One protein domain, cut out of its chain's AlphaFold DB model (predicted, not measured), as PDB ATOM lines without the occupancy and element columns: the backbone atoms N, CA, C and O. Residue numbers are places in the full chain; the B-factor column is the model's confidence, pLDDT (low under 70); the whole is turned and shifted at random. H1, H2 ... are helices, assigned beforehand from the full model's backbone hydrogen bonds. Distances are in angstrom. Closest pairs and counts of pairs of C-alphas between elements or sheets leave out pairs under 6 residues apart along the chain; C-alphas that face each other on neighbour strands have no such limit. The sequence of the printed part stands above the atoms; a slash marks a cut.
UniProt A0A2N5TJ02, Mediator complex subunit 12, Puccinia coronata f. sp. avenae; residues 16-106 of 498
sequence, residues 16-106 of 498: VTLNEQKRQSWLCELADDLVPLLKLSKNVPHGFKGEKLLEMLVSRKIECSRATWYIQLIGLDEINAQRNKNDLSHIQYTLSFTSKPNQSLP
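Overview. This is residues 16 to 106 of the 498 residues of the protein "Mediator complex subunit 12" of Puccinia coronata f. sp. avenae (UniProt A0A2N5TJ02). Long helix H4 has H3 beside its first part, H1 and H2 near its beginning, and H5 folding back from its end as a V. The printed part has 91 residues, with five named helices, H1 to H5 in order; the class is all helix. It is compact, with a radius of gyration of the C-alphas of 13.9 A, spanning 38 by 33 by 23 A.

Along the chain. Find C-alpha 20 at (322.476, 372.639, 361.593), where H1, residues 20 to 31, begins. H2, residues 37 to 41, H3, residues 51 to 59, and H4, residues 64 to 82, 26.8 A long, follow. H5, residues 90 to 106, 26.2 A long, ends at (314.954, 362.353, 334.746).

Arrangement. H1, with residues 26 to 30 alone, touches H2, closest at C-alphas 30 and 40, 7.3 A. H3 and H4 are close but not clearly touching, closest at C-alphas 57 and 67, 6.6 A. H5, with residues 100 to 104 alone, only just touches H3, with 3 pairs of C-alphas within 8 A, closest 51 and 101, 5.6 A. Every O i to N i+4 pair is within hydrogen-bond range in H1 to H4, and 10 of 13 in H5.

Size, cuts and confidence. The printed part has no cut and no long link; look for pLDDT under 70 at residues 16, 47 and 81 to 106.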
ATOM      1  N   VAL A  16     328.254 361.567 364.287       69.31
ATOM      2  CA  VAL A  16     327.816 362.470 365.357       69.31
ATOM      3  C   VAL A  16     326.596 363.266 364.896       69.31
ATOM      4  O   VAL A  16     326.543 363.781 363.778       69.31
ATOM      5  N   THR A  17     325.585 363.383 365.752       72.88
ATOM      6  CA  THR A  17     324.449 364.284 365.531       72.88
ATOM      7  C   THR A  17     324.918 365.719 365.759       72.88
ATOM      8  O   THR A  17     325.131 366.150 366.891       72.88
ATOM      9  N   LEU A  18     325.135 366.452 364.668       73.69
ATOM     10  CA  LEU A  18     325.578 367.844 364.699       73.69
ATOM     11  C   LEU A  18     324.392 368.798 364.527       73.69
ATOM     12  O   LEU A  18     323.453 368.508 363.791       73.69
ATOM     13  N   ASN A  19     324.466 369.956 365.188       80.75
ATOM     14  CA  ASN A  19     323.530 371.062 364.971       80.75
ATOM     15  C   ASN A  19     323.636 371.584 363.523       80.75
ATOM     16  O   ASN A  19     324.715 371.510 362.934       80.75
ATOM     17  N   GLU A  20     322.562 372.169 362.982       78.19
ATOM     18  CA  GLU A  20     322.476 372.639 361.593       78.19
ATOM     19  C   GLU A  20     323.659 373.535 361.219       78.19
ATOM     20  O   GLU A  20     324.358 373.278 360.246       78.19
ATOM     21  N   GLN A  21     323.974 374.519 362.059       81.44
ATOM     22  CA  GLN A  21     325.086 375.441 361.825       81.44
ATOM     23  C   GLN A  21     326.452 374.729 361.766       81.44
ATOM     24  O   GLN A  21     327.285 375.038 360.914       81.44
ATOM     25  N   LYS A  22     326.683 373.734 362.634       82.94
ATOM     26  CA  LYS A  22     327.927 372.943 362.643       82.94
ATOM     27  C   LYS A  22     328.002 372.002 361.443       82.94
ATOM     28  O   LYS A  22     329.079 371.803 360.894       82.94
ATOM     29  N   ARG A  23     326.861 371.458 361.019       82.00
ATOM     30  CA  ARG A  23     326.738 370.618 359.825       82.00
ATOM     31  C   ARG A  23     327.050 371.411 358.558       82.00
ATOM     32  O   ARG A  23     327.813 370.934 357.730       82.00
ATOM     33  N   GLN A  24     326.526 372.630 358.444       81.69
ATOM     34  CA  GLN A  24     326.830 373.533 357.332       81.69
ATOM     35  C   GLN A  24     328.320 373.897 357.294       81.69
ATOM     36  O   GLN A  24     328.943 373.784 356.246       81.69
ATOM     37  N   SER A  25     328.919 374.231 358.444       83.38
ATOM     38  CA  SER A  25     330.366 374.484 358.542       83.38
ATOM     39  C   SER A  25     331.198 373.270 358.124       83.38
ATOM     40  O   SER A  25     332.174 373.419 357.401       83.38
ATOM     41  N   TRP A  26     330.800 372.066 358.541       87.56
ATOM     42  CA  TRP A  26     331.478 370.826 358.159       87.56
ATOM     43  C   TRP A  26     331.381 370.558 356.651       87.56
ATOM     44  O   TRP A  26     332.354 370.129 356.043       87.56
ATOM     45  N   LEU A  27     330.237 370.856 356.024       84.31
ATOM     46  CA  LEU A  27     330.068 370.738 354.572       84.31
ATOM     47  C   LEU A  27     330.909 371.759 353.798       84.31
ATOM     48  O   LEU A  27     331.405 371.434 352.722       84.31
ATOM     49  N   CYS A  28     331.094 372.966 354.337       83.31
ATOM     50  CA  CYS A  28     332.031 373.936 353.772       83.31
ATOM     51  C   CYS A  28     333.479 373.437 353.876       83.31
ATOM     52  O   CYS A  28     334.216 373.524 352.903       83.31
ATOM     53  N   GLU A  29     333.867 372.846 355.012       84.50
ATOM     54  CA  GLU A  29     335.191 372.224 355.167       84.50
ATOM     55  C   GLU A  29     335.379 370.993 354.260       84.50
ATOM     56  O   GLU A  29     336.494 370.705 353.833       84.50
ATOM     57  N   LEU A  30     334.306 370.262 353.941       84.25
ATOM     58  CA  LEU A  30     334.357 369.143 352.998       84.25
ATOM     59  C   LEU A  30     334.655 369.619 351.570       84.25
ATOM     60  O   LEU A  30     335.385 368.933 350.859       84.25
ATOM     61  N   ALA A  31     334.119 370.773 351.171       84.88
ATOM     62  CA  ALA A  31     334.359 371.376 349.860       84.88
ATOM     63  C   ALA A  31     335.752 372.023 349.721       84.88
ATOM     64  O   ALA A  31     336.165 372.310 348.604       84.88
ATOM     65  N   ASP A  32     336.462 372.258 350.828       81.88
ATOM     66  CA  ASP A  32     337.796 372.862 350.825       81.88
ATOM     67  C   ASP A  32     338.898 371.796 350.766       81.88
ATOM     68  O   ASP A  32     339.130 371.055 351.731       81.88
ATOM     69  N   ASP A  33     339.621 371.759 349.645       80.81
ATOM     70  CA  ASP A  33     340.706 370.815 349.377       80.81
ATOM     71  C   ASP A  33     341.884 370.917 350.356       80.81
ATOM     72  O   ASP A  33     342.620 369.943 350.536       80.81
ATOM     73  N   LEU A  34     342.012 372.039 351.071       79.31
ATOM     74  CA  LEU A  34     343.064 372.268 352.060       79.31
ATOM     75  C   LEU A  34     342.789 371.590 353.408       79.31
ATOM     76  O   LEU A  34     343.706 371.428 354.218       79.31
ATOM     77  N   VAL A  35     341.550 371.164 353.676       83.94
ATOM     78  CA  VAL A  35     341.186 370.521 354.947       83.94
ATOM     79  C   VAL A  35     341.462 369.013 354.890       83.94
ATOM     80  O   VAL A  35     340.848 368.317 354.084       83.94
ATOM     81  N   PRO A  36     342.309 368.437 355.765       80.44
ATOM     82  CA  PRO A  36     342.582 367.000 355.741       80.44
ATOM     83  C   PRO A  36     341.355 366.148 356.097       80.44
ATOM     84  O   PRO A  36     340.713 366.361 357.131       80.44
ATOM     85  N   LEU A  37     341.107 365.084 355.325       80.06
ATOM     86  CA  LEU A  37     340.009 364.128 355.560       80.06
ATOM     87  C   LEU A  37     340.054 363.480 356.956       80.06
ATOM     88  O   LEU A  37     339.018 363.145 357.532       80.06
ATOM     89  N   LEU A  38     341.248 363.357 357.549       79.88
ATOM     90  CA  LEU A  38     341.426 362.852 358.912       79.88
ATOM     91  C   LEU A  38     340.694 363.723 359.950       79.88
ATOM     92  O   LEU A  38     340.112 363.191 360.895       79.88
ATOM     93  N   LYS A  39     340.678 365.053 359.768       81.25
ATOM     94  CA  LYS A  39     339.943 365.988 360.638       81.25
ATOM     95  C   LYS A  39     338.434 365.776 360.494       81.25
ATOM     96  O   LYS A  39     337.733 365.690 361.501       81.25
ATOM     97  N   LEU A  40     337.961 365.627 359.256       81.19
ATOM     98  CA  LEU A  40     336.541 365.465 358.930       81.19
ATOM     99  C   LEU A  40     335.973 364.130 359.417       81.19
ATOM    100  O   LEU A  40     334.835 364.092 359.885       81.19
ATOM    101  N   SER A  41     336.778 363.063 359.385       81.06
ATOM    102  CA  SER A  41     336.379 361.723 359.830       81.06
ATOM    103  C   SER A  41     335.946 361.662 361.301       81.06
ATOM    104  O   SER A  41     335.119 360.835 361.658       81.06
ATOM    105  N   LYS A  42     336.439 362.560 362.164       77.94
ATOM    106  CA  LYS A  42     336.137 362.531 363.606       77.94
ATOM    107  C   LYS A  42     334.705 362.956 363.945       77.94
ATOM    108  O   LYS A  42     334.178 362.514 364.955       77.94
ATOM    109  N   ASN A  43     334.097 363.814 363.122       77.31
ATOM    110  CA  ASN A  43     332.811 364.461 363.401       77.31
ATOM    111  C   ASN A  43     331.882 364.386 362.182       77.31
ATOM    112  O   ASN A  43     331.406 365.408 361.691       77.31
ATOM    113  N   VAL A  44     331.651 363.185 361.661       81.75
ATOM    114  CA  VAL A  44     330.862 363.002 360.435       81.75
ATOM    115  C   VAL A  44     329.371 363.191 360.749       81.75
ATOM    116  O   VAL A  44     328.847 362.465 361.603       81.75
ATOM    117  N   PRO A  45     328.668 364.138 360.098       79.62
ATOM    118  CA  PRO A  45     327.269 364.419 360.391       79.62
ATOM    119  C   PRO A  45     326.339 363.290 359.938       79.62
ATOM    120  O   PRO A  45     326.467 362.737 358.847       79.62
ATOM    121  N   HIS A  46     325.322 363.011 360.753       74.06
ATOM    122  CA  HIS A  46     324.163 362.216 360.337       74.06
ATOM    123  C   HIS A  46     323.173 363.048 359.505       74.06
ATOM    124  O   HIS A  46     322.961 364.230 359.780       74.06
ATOM    125  N   GLY A  47     322.495 362.414 358.540       67.25
ATOM    126  CA  GLY A  47     321.242 362.943 357.974       67.25
ATOM    127  C   GLY A  47     321.123 362.971 356.449       67.25
ATOM    128  O   GLY A  47     320.008 363.107 355.954       67.25
ATOM    129  N   PHE A  48     322.216 362.801 355.702       71.88
ATOM    130  CA  PHE A  48     322.164 362.759 354.237       71.88
ATOM    131  C   PHE A  48     322.123 361.316 353.737       71.88
ATOM    132  O   PHE A  48     322.942 360.497 354.148       71.88
ATOM    133  N   LYS A  49     321.149 361.004 352.876       72.44
ATOM    134  CA  LYS A  49     320.924 359.664 352.317       72.44
ATOM    135  C   LYS A  49     320.413 359.758 350.881       72.44
ATOM    136  O   LYS A  49     319.632 360.659 350.577       72.44
ATOM    137  N   GLY A  50     320.801 358.796 350.042       72.62
ATOM    138  CA  GLY A  50     320.288 358.642 348.675       72.62
ATOM    139  C   GLY A  50     320.462 359.891 347.805       72.62
ATOM    140  O   GLY A  50     321.521 360.506 347.802       72.62
ATOM    141  N   GLU A  51     319.413 360.285 347.088       71.56
ATOM    142  CA  GLU A  51     319.428 361.429 346.167       71.56
ATOM    143  C   GLU A  51     319.801 362.759 346.839       71.56
ATOM    144  O   GLU A  51     320.652 363.480 346.331       71.56
ATOM    145  N   LYS A  52     319.256 363.051 348.029       76.94
ATOM    146  CA  LYS A  52     319.531 364.306 348.757       76.94
ATOM    147  C   LYS A  52     321.009 364.480 349.117       76.94
ATOM    148  O   LYS A  52     321.475 365.600 349.311       76.94
ATOM    149  N   LEU A  53     321.743 363.373 349.248       80.50
ATOM    150  CA  LEU A  53     323.195 363.392 349.418       80.50
ATOM    151  C   LEU A  53     323.880 363.852 348.126       80.50
ATOM    152  O   LEU A  53     324.738 364.727 348.178       80.50
ATOM    153  N   LEU A  54     323.496 363.277 346.986       79.69
ATOM    154  CA  LEU A  54     324.070 363.602 345.680       79.69
ATOM    155  C   LEU A  54     323.752 365.042 345.274       79.69
ATOM    156  O   LEU A  54     324.657 365.780 344.897       79.69
ATOM    157  N   GLU A  55     322.502 365.465 345.443       79.88
ATOM    158  CA  GLU A  55     322.055 366.833 345.174       79.88
ATOM    159  C   GLU A  55     322.873 367.853 345.979       79.88
ATOM    160  O   GLU A  55     323.363 368.842 345.436       79.88
ATOM    161  N   MET A  56     323.116 367.579 347.263       82.38
ATOM    162  CA  MET A  56     323.952 368.433 348.106       82.38
ATOM    163  C   MET A  56     325.425 368.443 347.656       82.38
ATOM    164  O   MET A  56     326.048 369.505 347.687       82.38
ATOM    165  N   LEU A  57     325.993 367.298 347.259       82.25
ATOM    166  CA  LEU A  57     327.380 367.218 346.781       82.25
ATOM    167  C   LEU A  57     327.580 368.027 345.492       82.25
ATOM    168  O   LEU A  57     328.557 368.770 345.376       82.25
ATOM    169  N   VAL A  58     326.621 367.933 344.567       82.44
ATOM    170  CA  VAL A  58     326.616 368.672 343.297       82.44
ATOM    171  C   VAL A  58     326.381 370.165 343.533       82.44
ATOM    172  O   VAL A  58     327.144 370.990 343.034       82.44
ATOM    173  N   SER A  59     325.386 370.524 344.352       85.12
ATOM    174  CA  SER A  59     325.063 371.917 344.691       85.12
ATOM    175  C   SER A  59     326.261 372.666 345.291       85.12
ATOM    176  O   SER A  59     326.456 373.850 345.017       85.12
ATOM    177  N   ARG A  60     327.106 371.969 346.064       80.00
ATOM    178  CA  ARG A  60     328.298 372.540 346.716       80.00
ATOM    179  C   ARG A  60     329.599 372.358 345.941       80.00
ATOM    180  O   ARG A  60     330.634 372.779 346.445       80.00
ATOM    181  N   LYS A  61     329.552 371.772 344.738       80.69
ATOM    182  CA  LYS A  61     330.719 371.536 343.869       80.69
ATOM    183  C   LYS A  61     331.878 370.833 344.593       80.69
ATOM    184  O   LYS A  61     333.028 371.238 344.468       80.69
ATOM    185  N   ILE A  62     331.567 369.799 345.371       83.19
ATOM    186  CA  ILE A  62     332.590 369.035 346.097       83.19
ATOM    187  C   ILE A  62     333.397 368.189 345.103       83.19
ATOM    188  O   ILE A  62     332.819 367.532 344.237       83.19
ATOM    189  N   GLU A  63     334.726 368.187 345.243       77.94
ATOM    190  CA  GLU A  63     335.639 367.412 344.397       77.94
ATOM    191  C   GLU A  63     335.300 365.906 344.419       77.94
ATOM    192  O   GLU A  63     334.977 365.336 345.470       77.94
ATOM    193  N   CYS A  64     335.399 365.233 343.265       75.12
ATOM    194  CA  CYS A  64     334.990 363.836 343.091       75.12
ATOM    195  C   CYS A  64     335.635 362.893 344.118       75.12
ATOM    196  O   CYS A  64     334.941 362.069 344.707       75.12
ATOM    197  N   SER A  65     336.929 363.058 344.400       78.94
ATOM    198  CA  SER A  65     337.679 362.244 345.368       78.94
ATOM    199  C   SER A  65     337.050 362.275 346.768       78.94
ATOM    200  O   SER A  65     336.879 361.242 347.424       78.94
ATOM    201  N   ARG A  66     336.643 363.466 347.218       80.81
ATOM    202  CA  ARG A  66     336.028 363.696 348.533       80.81
ATOM    203  C   ARG A  66     334.567 363.268 348.564       80.81
ATOM    204  O   ARG A  66     334.111 362.693 349.555       80.81
ATOM    205  N   ALA A  67     333.849 363.498 347.468       82.25
ATOM    206  CA  ALA A  67     332.483 363.029 347.283       82.25
ATOM    207  C   ALA A  67     332.415 361.496 347.360       82.25
ATOM    208  O   ALA A  67     331.614 360.956 348.121       82.25
ATOM    209  N   THR A  68     333.306 360.788 346.658       80.19
ATOM    210  CA  THR A  68     333.399 359.322 346.705       80.19
ATOM    211  C   THR A  68     333.706 358.828 348.114       80.19
ATOM    212  O   THR A  68     333.033 357.910 348.583       80.19
ATOM    213  N   TRP A  69     334.651 359.458 348.820       84.69
ATOM    214  CA  TRP A  69     334.958 359.113 350.211       84.69
ATOM    215  C   TRP A  69     333.725 359.231 351.117       84.69
ATOM    216  O   TRP A  69     333.413 358.307 351.871       84.69
ATOM    217  N   TYR A  70     332.982 360.333 351.013       81.75
ATOM    218  CA  TYR A  70     331.799 360.560 351.840       81.75
ATOM    219  C   TYR A  70     330.635 359.624 351.479       81.75
ATOM    220  O   TYR A  70     329.975 359.094 352.372       81.75
ATOM    221  N   ILE A  71     330.421 359.342 350.190       82.56
ATOM    222  CA  ILE A  71     329.416 358.376 349.715       82.56
ATOM    223  C   ILE A  71     329.739 356.962 350.216       82.56
ATOM    224  O   ILE A  71     328.860 356.283 350.746       82.56
ATOM    225  N   GLN A  72     330.996 356.526 350.103       80.00
ATOM    226  CA  GLN A  72     331.439 355.214 350.590       80.00
ATOM    227  C   GLN A  72     331.275 355.093 352.104       80.00
ATOM    228  O   GLN A  72     330.775 354.083 352.601       80.00
ATOM    229  N   LEU A  73     331.650 356.141 352.839       79.94
ATOM    230  CA  LEU A  73     331.460 356.203 354.281       79.94
ATOM    231  C   LEU A  73     329.975 356.131 354.651       79.94
ATOM    232  O   LEU A  73     329.611 355.471 355.629       79.94
ATOM    233  N   ILE A  74     329.105 356.765 353.857       78.38
ATOM    234  CA  ILE A  74     327.669 356.697 354.090       78.38
ATOM    235  C   ILE A  74     327.122 355.294 353.850       78.38
ATOM    236  O   ILE A  74     326.410 354.772 354.710       78.38
ATOM    237  N   GLY A  75     327.499 354.671 352.735       75.44
ATOM    238  CA  GLY A  75     327.031 353.335 352.385       75.44
ATOM    239  C   GLY A  75     327.505 352.253 353.345       75.44
ATOM    240  O   GLY A  75     326.719 351.391 353.732       75.44
ATOM    241  N   LEU A  76     328.748 352.331 353.822       75.31
ATOM    242  CA  LEU A  76     329.264 351.402 354.830       75.31
ATOM    243  C   LEU A  76     328.479 351.472 356.144       75.31
ATOM    244  O   LEU A  76     328.201 350.438 356.750       75.31
ATOM    245  N   ASP A  77     328.101 352.671 356.583       74.25
ATOM    246  CA  ASP A  77     327.277 352.850 357.779       74.25
ATOM    247  C   ASP A  77     325.842 352.347 357.571       74.25
ATOM    248  O   ASP A  77     325.299 351.683 358.448       74.25
ATOM    249  N   GLU A  78     325.237 352.572 356.401       74.69
ATOM    250  CA  GLU A  78     323.902 352.041 356.094       74.69
ATOM    251  C   GLU A  78     323.884 350.508 356.055       74.69
ATOM    252  O   GLU A  78     322.973 349.892 356.611       74.69
ATOM    253  N   ILE A  79     324.922 349.890 355.485       71.81
ATOM    254  CA  ILE A  79     325.118 348.435 355.507       71.81
ATOM    255  C   ILE A  79     325.302 347.943 356.952       71.81
ATOM    256  O   ILE A  79     324.691 346.953 357.355       71.81
ATOM    257  N   ASN A  80     326.102 348.639 357.764       72.12
ATOM    258  CA  ASN A  80     326.342 348.265 359.161       72.12
ATOM    259  C   ASN A  80     325.104 348.439 360.051       72.12
ATOM    260  O   ASN A  80     324.843 347.582 360.892       72.12
ATOM    261  N   ALA A  81     324.309 349.488 359.842       69.38
ATOM    262  CA  ALA A  81     323.058 349.723 360.559       69.38
ATOM    263  C   ALA A  81     321.992 348.661 360.235       69.38
ATOM    264  O   ALA A  81     321.109 348.398 361.054       69.38
ATOM    265  N   GLN A  82     322.073 348.036 359.055       63.22
ATOM    266  CA  GLN A  82     321.156 346.978 358.630       63.22
ATOM    267  C   GLN A  82     321.679 345.557 358.864       63.22
ATOM    268  O   GLN A  82     320.899 344.625 358.737       63.22
ATOM    269  N   ARG A  83     322.926 345.359 359.320       58.75
ATOM    270  CA  ARG A  83     323.455 344.019 359.670       58.75
ATOM    271  C   ARG A  83     322.639 343.276 360.733       58.75
ATOM    272  O   ARG A  83     322.668 342.054 360.756       58.75
ATOM    273  N   ASN A  84     321.896 343.995 361.579       57.25
ATOM    274  CA  ASN A  84     321.023 343.401 362.600       57.25
ATOM    275  C   ASN A  84     319.653 342.948 362.049       57.25
ATOM    276  O   ASN A  84     318.859 342.368 362.785       57.25
ATOM    277  N   LYS A  85     319.354 343.233 360.774       58.91
ATOM    278  CA  LYS A  85     318.140 342.830 360.055       58.91
ATOM    279  C   LYS A  85     318.607 341.987 358.865       58.91
ATOM    280  O   LYS A  85     319.121 342.537 357.903       58.91
ATOM    281  N   ASN A  86     318.504 340.665 358.975       53.06
ATOM    282  CA  ASN A  86     319.202 339.640 358.174       53.06
ATOM    283  C   ASN A  86     319.042 339.648 356.627       53.06
ATOM    284  O   ASN A  86     319.410 338.660 355.999       53.06
ATOM    285  N   ASP A  87     318.584 340.723 355.981       53.09
ATOM    286  CA  ASP A  87     318.127 340.681 354.584       53.09
ATOM    287  C   ASP A  87     318.918 341.535 353.577       53.09
ATOM    288  O   ASP A  87     318.627 341.474 352.383       53.09
ATOM    289  N   LEU A  88     319.947 342.296 353.976       54.91
ATOM    290  CA  LEU A  88     320.714 343.110 353.018       54.91
ATOM    291  C   LEU A  88     322.147 342.604 352.815       54.91
ATOM    292  O   LEU A  88     323.065 342.902 353.582       54.91
ATOM    293  N   SER A  89     322.358 341.866 351.722       58.53
ATOM    294  CA  SER A  89     323.704 341.638 351.192       58.53
ATOM    295  C   SER A  89     324.259 342.946 350.608       58.53
ATOM    296  O   SER A  89     323.507 343.789 350.120       58.53
ATOM    297  N   HIS A  90     325.586 343.118 350.618       58.41
ATOM    298  CA  HIS A  90     326.275 344.268 350.003       58.41
ATOM    299  C   HIS A  90     325.772 344.560 348.577       58.41
ATOM    300  O   HIS A  90     325.645 345.709 348.174       58.41
ATOM    301  N   ILE A  91     325.421 343.502 347.841       58.28
ATOM    302  CA  ILE A  91     324.896 343.553 346.475       58.28
ATOM    303  C   ILE A  91     323.499 344.194 346.438       58.28
ATOM    304  O   ILE A  91     323.254 345.066 345.611       58.28
ATOM    305  N   GLN A  92     322.600 343.824 347.356       61.09
ATOM    306  CA  GLN A  92     321.253 344.407 347.450       61.09
ATOM    307  C   GLN A  92     321.297 345.895 347.825       61.09
ATOM    308  O   GLN A  92     320.540 346.694 347.275       61.09
ATOM    309  N   TYR A  93     322.233 346.291 348.698       66.44
ATOM    310  CA  TYR A  93     322.461 347.704 349.001       66.44
ATOM    311  C   TYR A  93     322.882 348.477 347.749       66.44
ATOM    312  O   TYR A  93     322.231 349.464 347.410       66.44
ATOM    313  N   THR A  94     323.910 348.000 347.037       63.47
ATOM    314  CA  THR A  94     324.395 348.636 345.806       63.47
ATOM    315  C   THR A  94     323.277 348.777 344.779       63.47
ATOM    316  O   THR A  94     323.063 349.884 344.305       63.47
ATOM    317  N   LEU A  95     322.498 347.719 344.523       62.56
ATOM    318  CA  LEU A  95     321.363 347.761 343.591       62.56
ATOM    319  C   LEU A  95     320.300 348.791 343.998       62.56
ATOM    320  O   LEU A  95     319.787 349.522 343.155       62.56
ATOM    321  N   SER A  96     319.984 348.886 345.293       62.41
ATOM    322  CA  SER A  96     319.017 349.864 345.808       62.41
ATOM    323  C   SER A  96     319.541 351.306 345.803       62.41
ATOM    324  O   SER A  96     318.759 352.251 345.696       62.41
ATOM    325  N   PHE A  97     320.857 351.483 345.946       64.75
ATOM    326  CA  PHE A  97     321.522 352.780 345.916       64.75
ATOM    327  C   PHE A  97     321.731 353.270 344.484       64.75
ATOM    328  O   PHE A  97     321.729 354.474 344.284       64.75
ATOM    329  N   THR A  98     321.875 352.381 343.498       57.88
ATOM    330  CA  THR A  98     321.963 352.745 342.076       57.88
ATOM    331  C   THR A  98     320.590 352.939 341.436       57.88
ATOM    332  O   THR A  98     320.436 353.819 340.599       57.88
ATOM    333  N   SER A  99     319.562 352.184 341.840       57.75
ATOM    334  CA  SER A  99     318.217 352.310 341.256       57.75
ATOM    335  C   SER A  99     317.505 353.616 341.627       57.75
ATOM    336  O   SER A  99     316.877 354.230 340.773       57.75
ATOM    337  N   LYS A 100     317.634 354.080 342.877       57.50
ATOM    338  CA  LYS A 100     317.018 355.330 343.363       57.50
ATOM    339  C   LYS A 100     317.474 356.600 342.624       57.50
ATOM    340  O   LYS A 100     316.598 357.340 342.194       57.50
ATOM    341  N   PRO A 101     318.782 356.875 342.449       51.59
ATOM    342  CA  PRO A 101     319.235 358.027 341.677       51.59
ATOM    343  C   PRO A 101     318.888 357.876 340.195       51.59
ATOM    344  O   PRO A 101     318.479 358.851 339.582       51.59
ATOM    345  N   ASN A 102     318.946 356.665 339.628       50.31
ATOM    346  CA  ASN A 102     318.539 356.436 338.235       50.31
ATOM    347  C   ASN A 102     317.045 356.735 337.998       50.31
ATOM    348  O   ASN A 102     316.679 357.180 336.916       50.31
ATOM    349  N   GLN A 103     316.188 356.549 339.006       53.62
ATOM    350  CA  GLN A 103     314.767 356.920 338.951       53.62
ATOM    351  C   GLN A 103     314.514 358.425 339.131       53.62
ATOM    352  O   GLN A 103     313.465 358.912 338.714       53.62
ATOM    353  N   SER A 104     315.436 359.160 339.759       49.53
ATOM    354  CA  SER A 104     315.250 360.564 340.155       49.53
ATOM    355  C   SER A 104     316.022 361.573 339.282       49.53
ATOM    356  O   SER A 104     315.650 362.743 339.178       49.53
ATOM    357  N   LEU A 105     316.997 361.080 338.514       48.09
ATOM    358  CA  LEU A 105     317.716 361.789 337.453       48.09
ATOM    359  C   LEU A 105     316.901 362.256 336.219       48.09
ATOM    360  O   LEU A 105     317.428 363.135 335.528       48.09
ATOM    361  N   PRO A 106     315.658 361.806 335.905       44.97
ATOM    362  CA  PRO A 106     314.954 362.353 334.746       44.97
ATOM    363  C   PRO A 106     314.599 363.842 334.889       44.97
ATOM    364  O   PRO A 106     314.342 364.490 333.881       44.97
TER     365      PRO A 106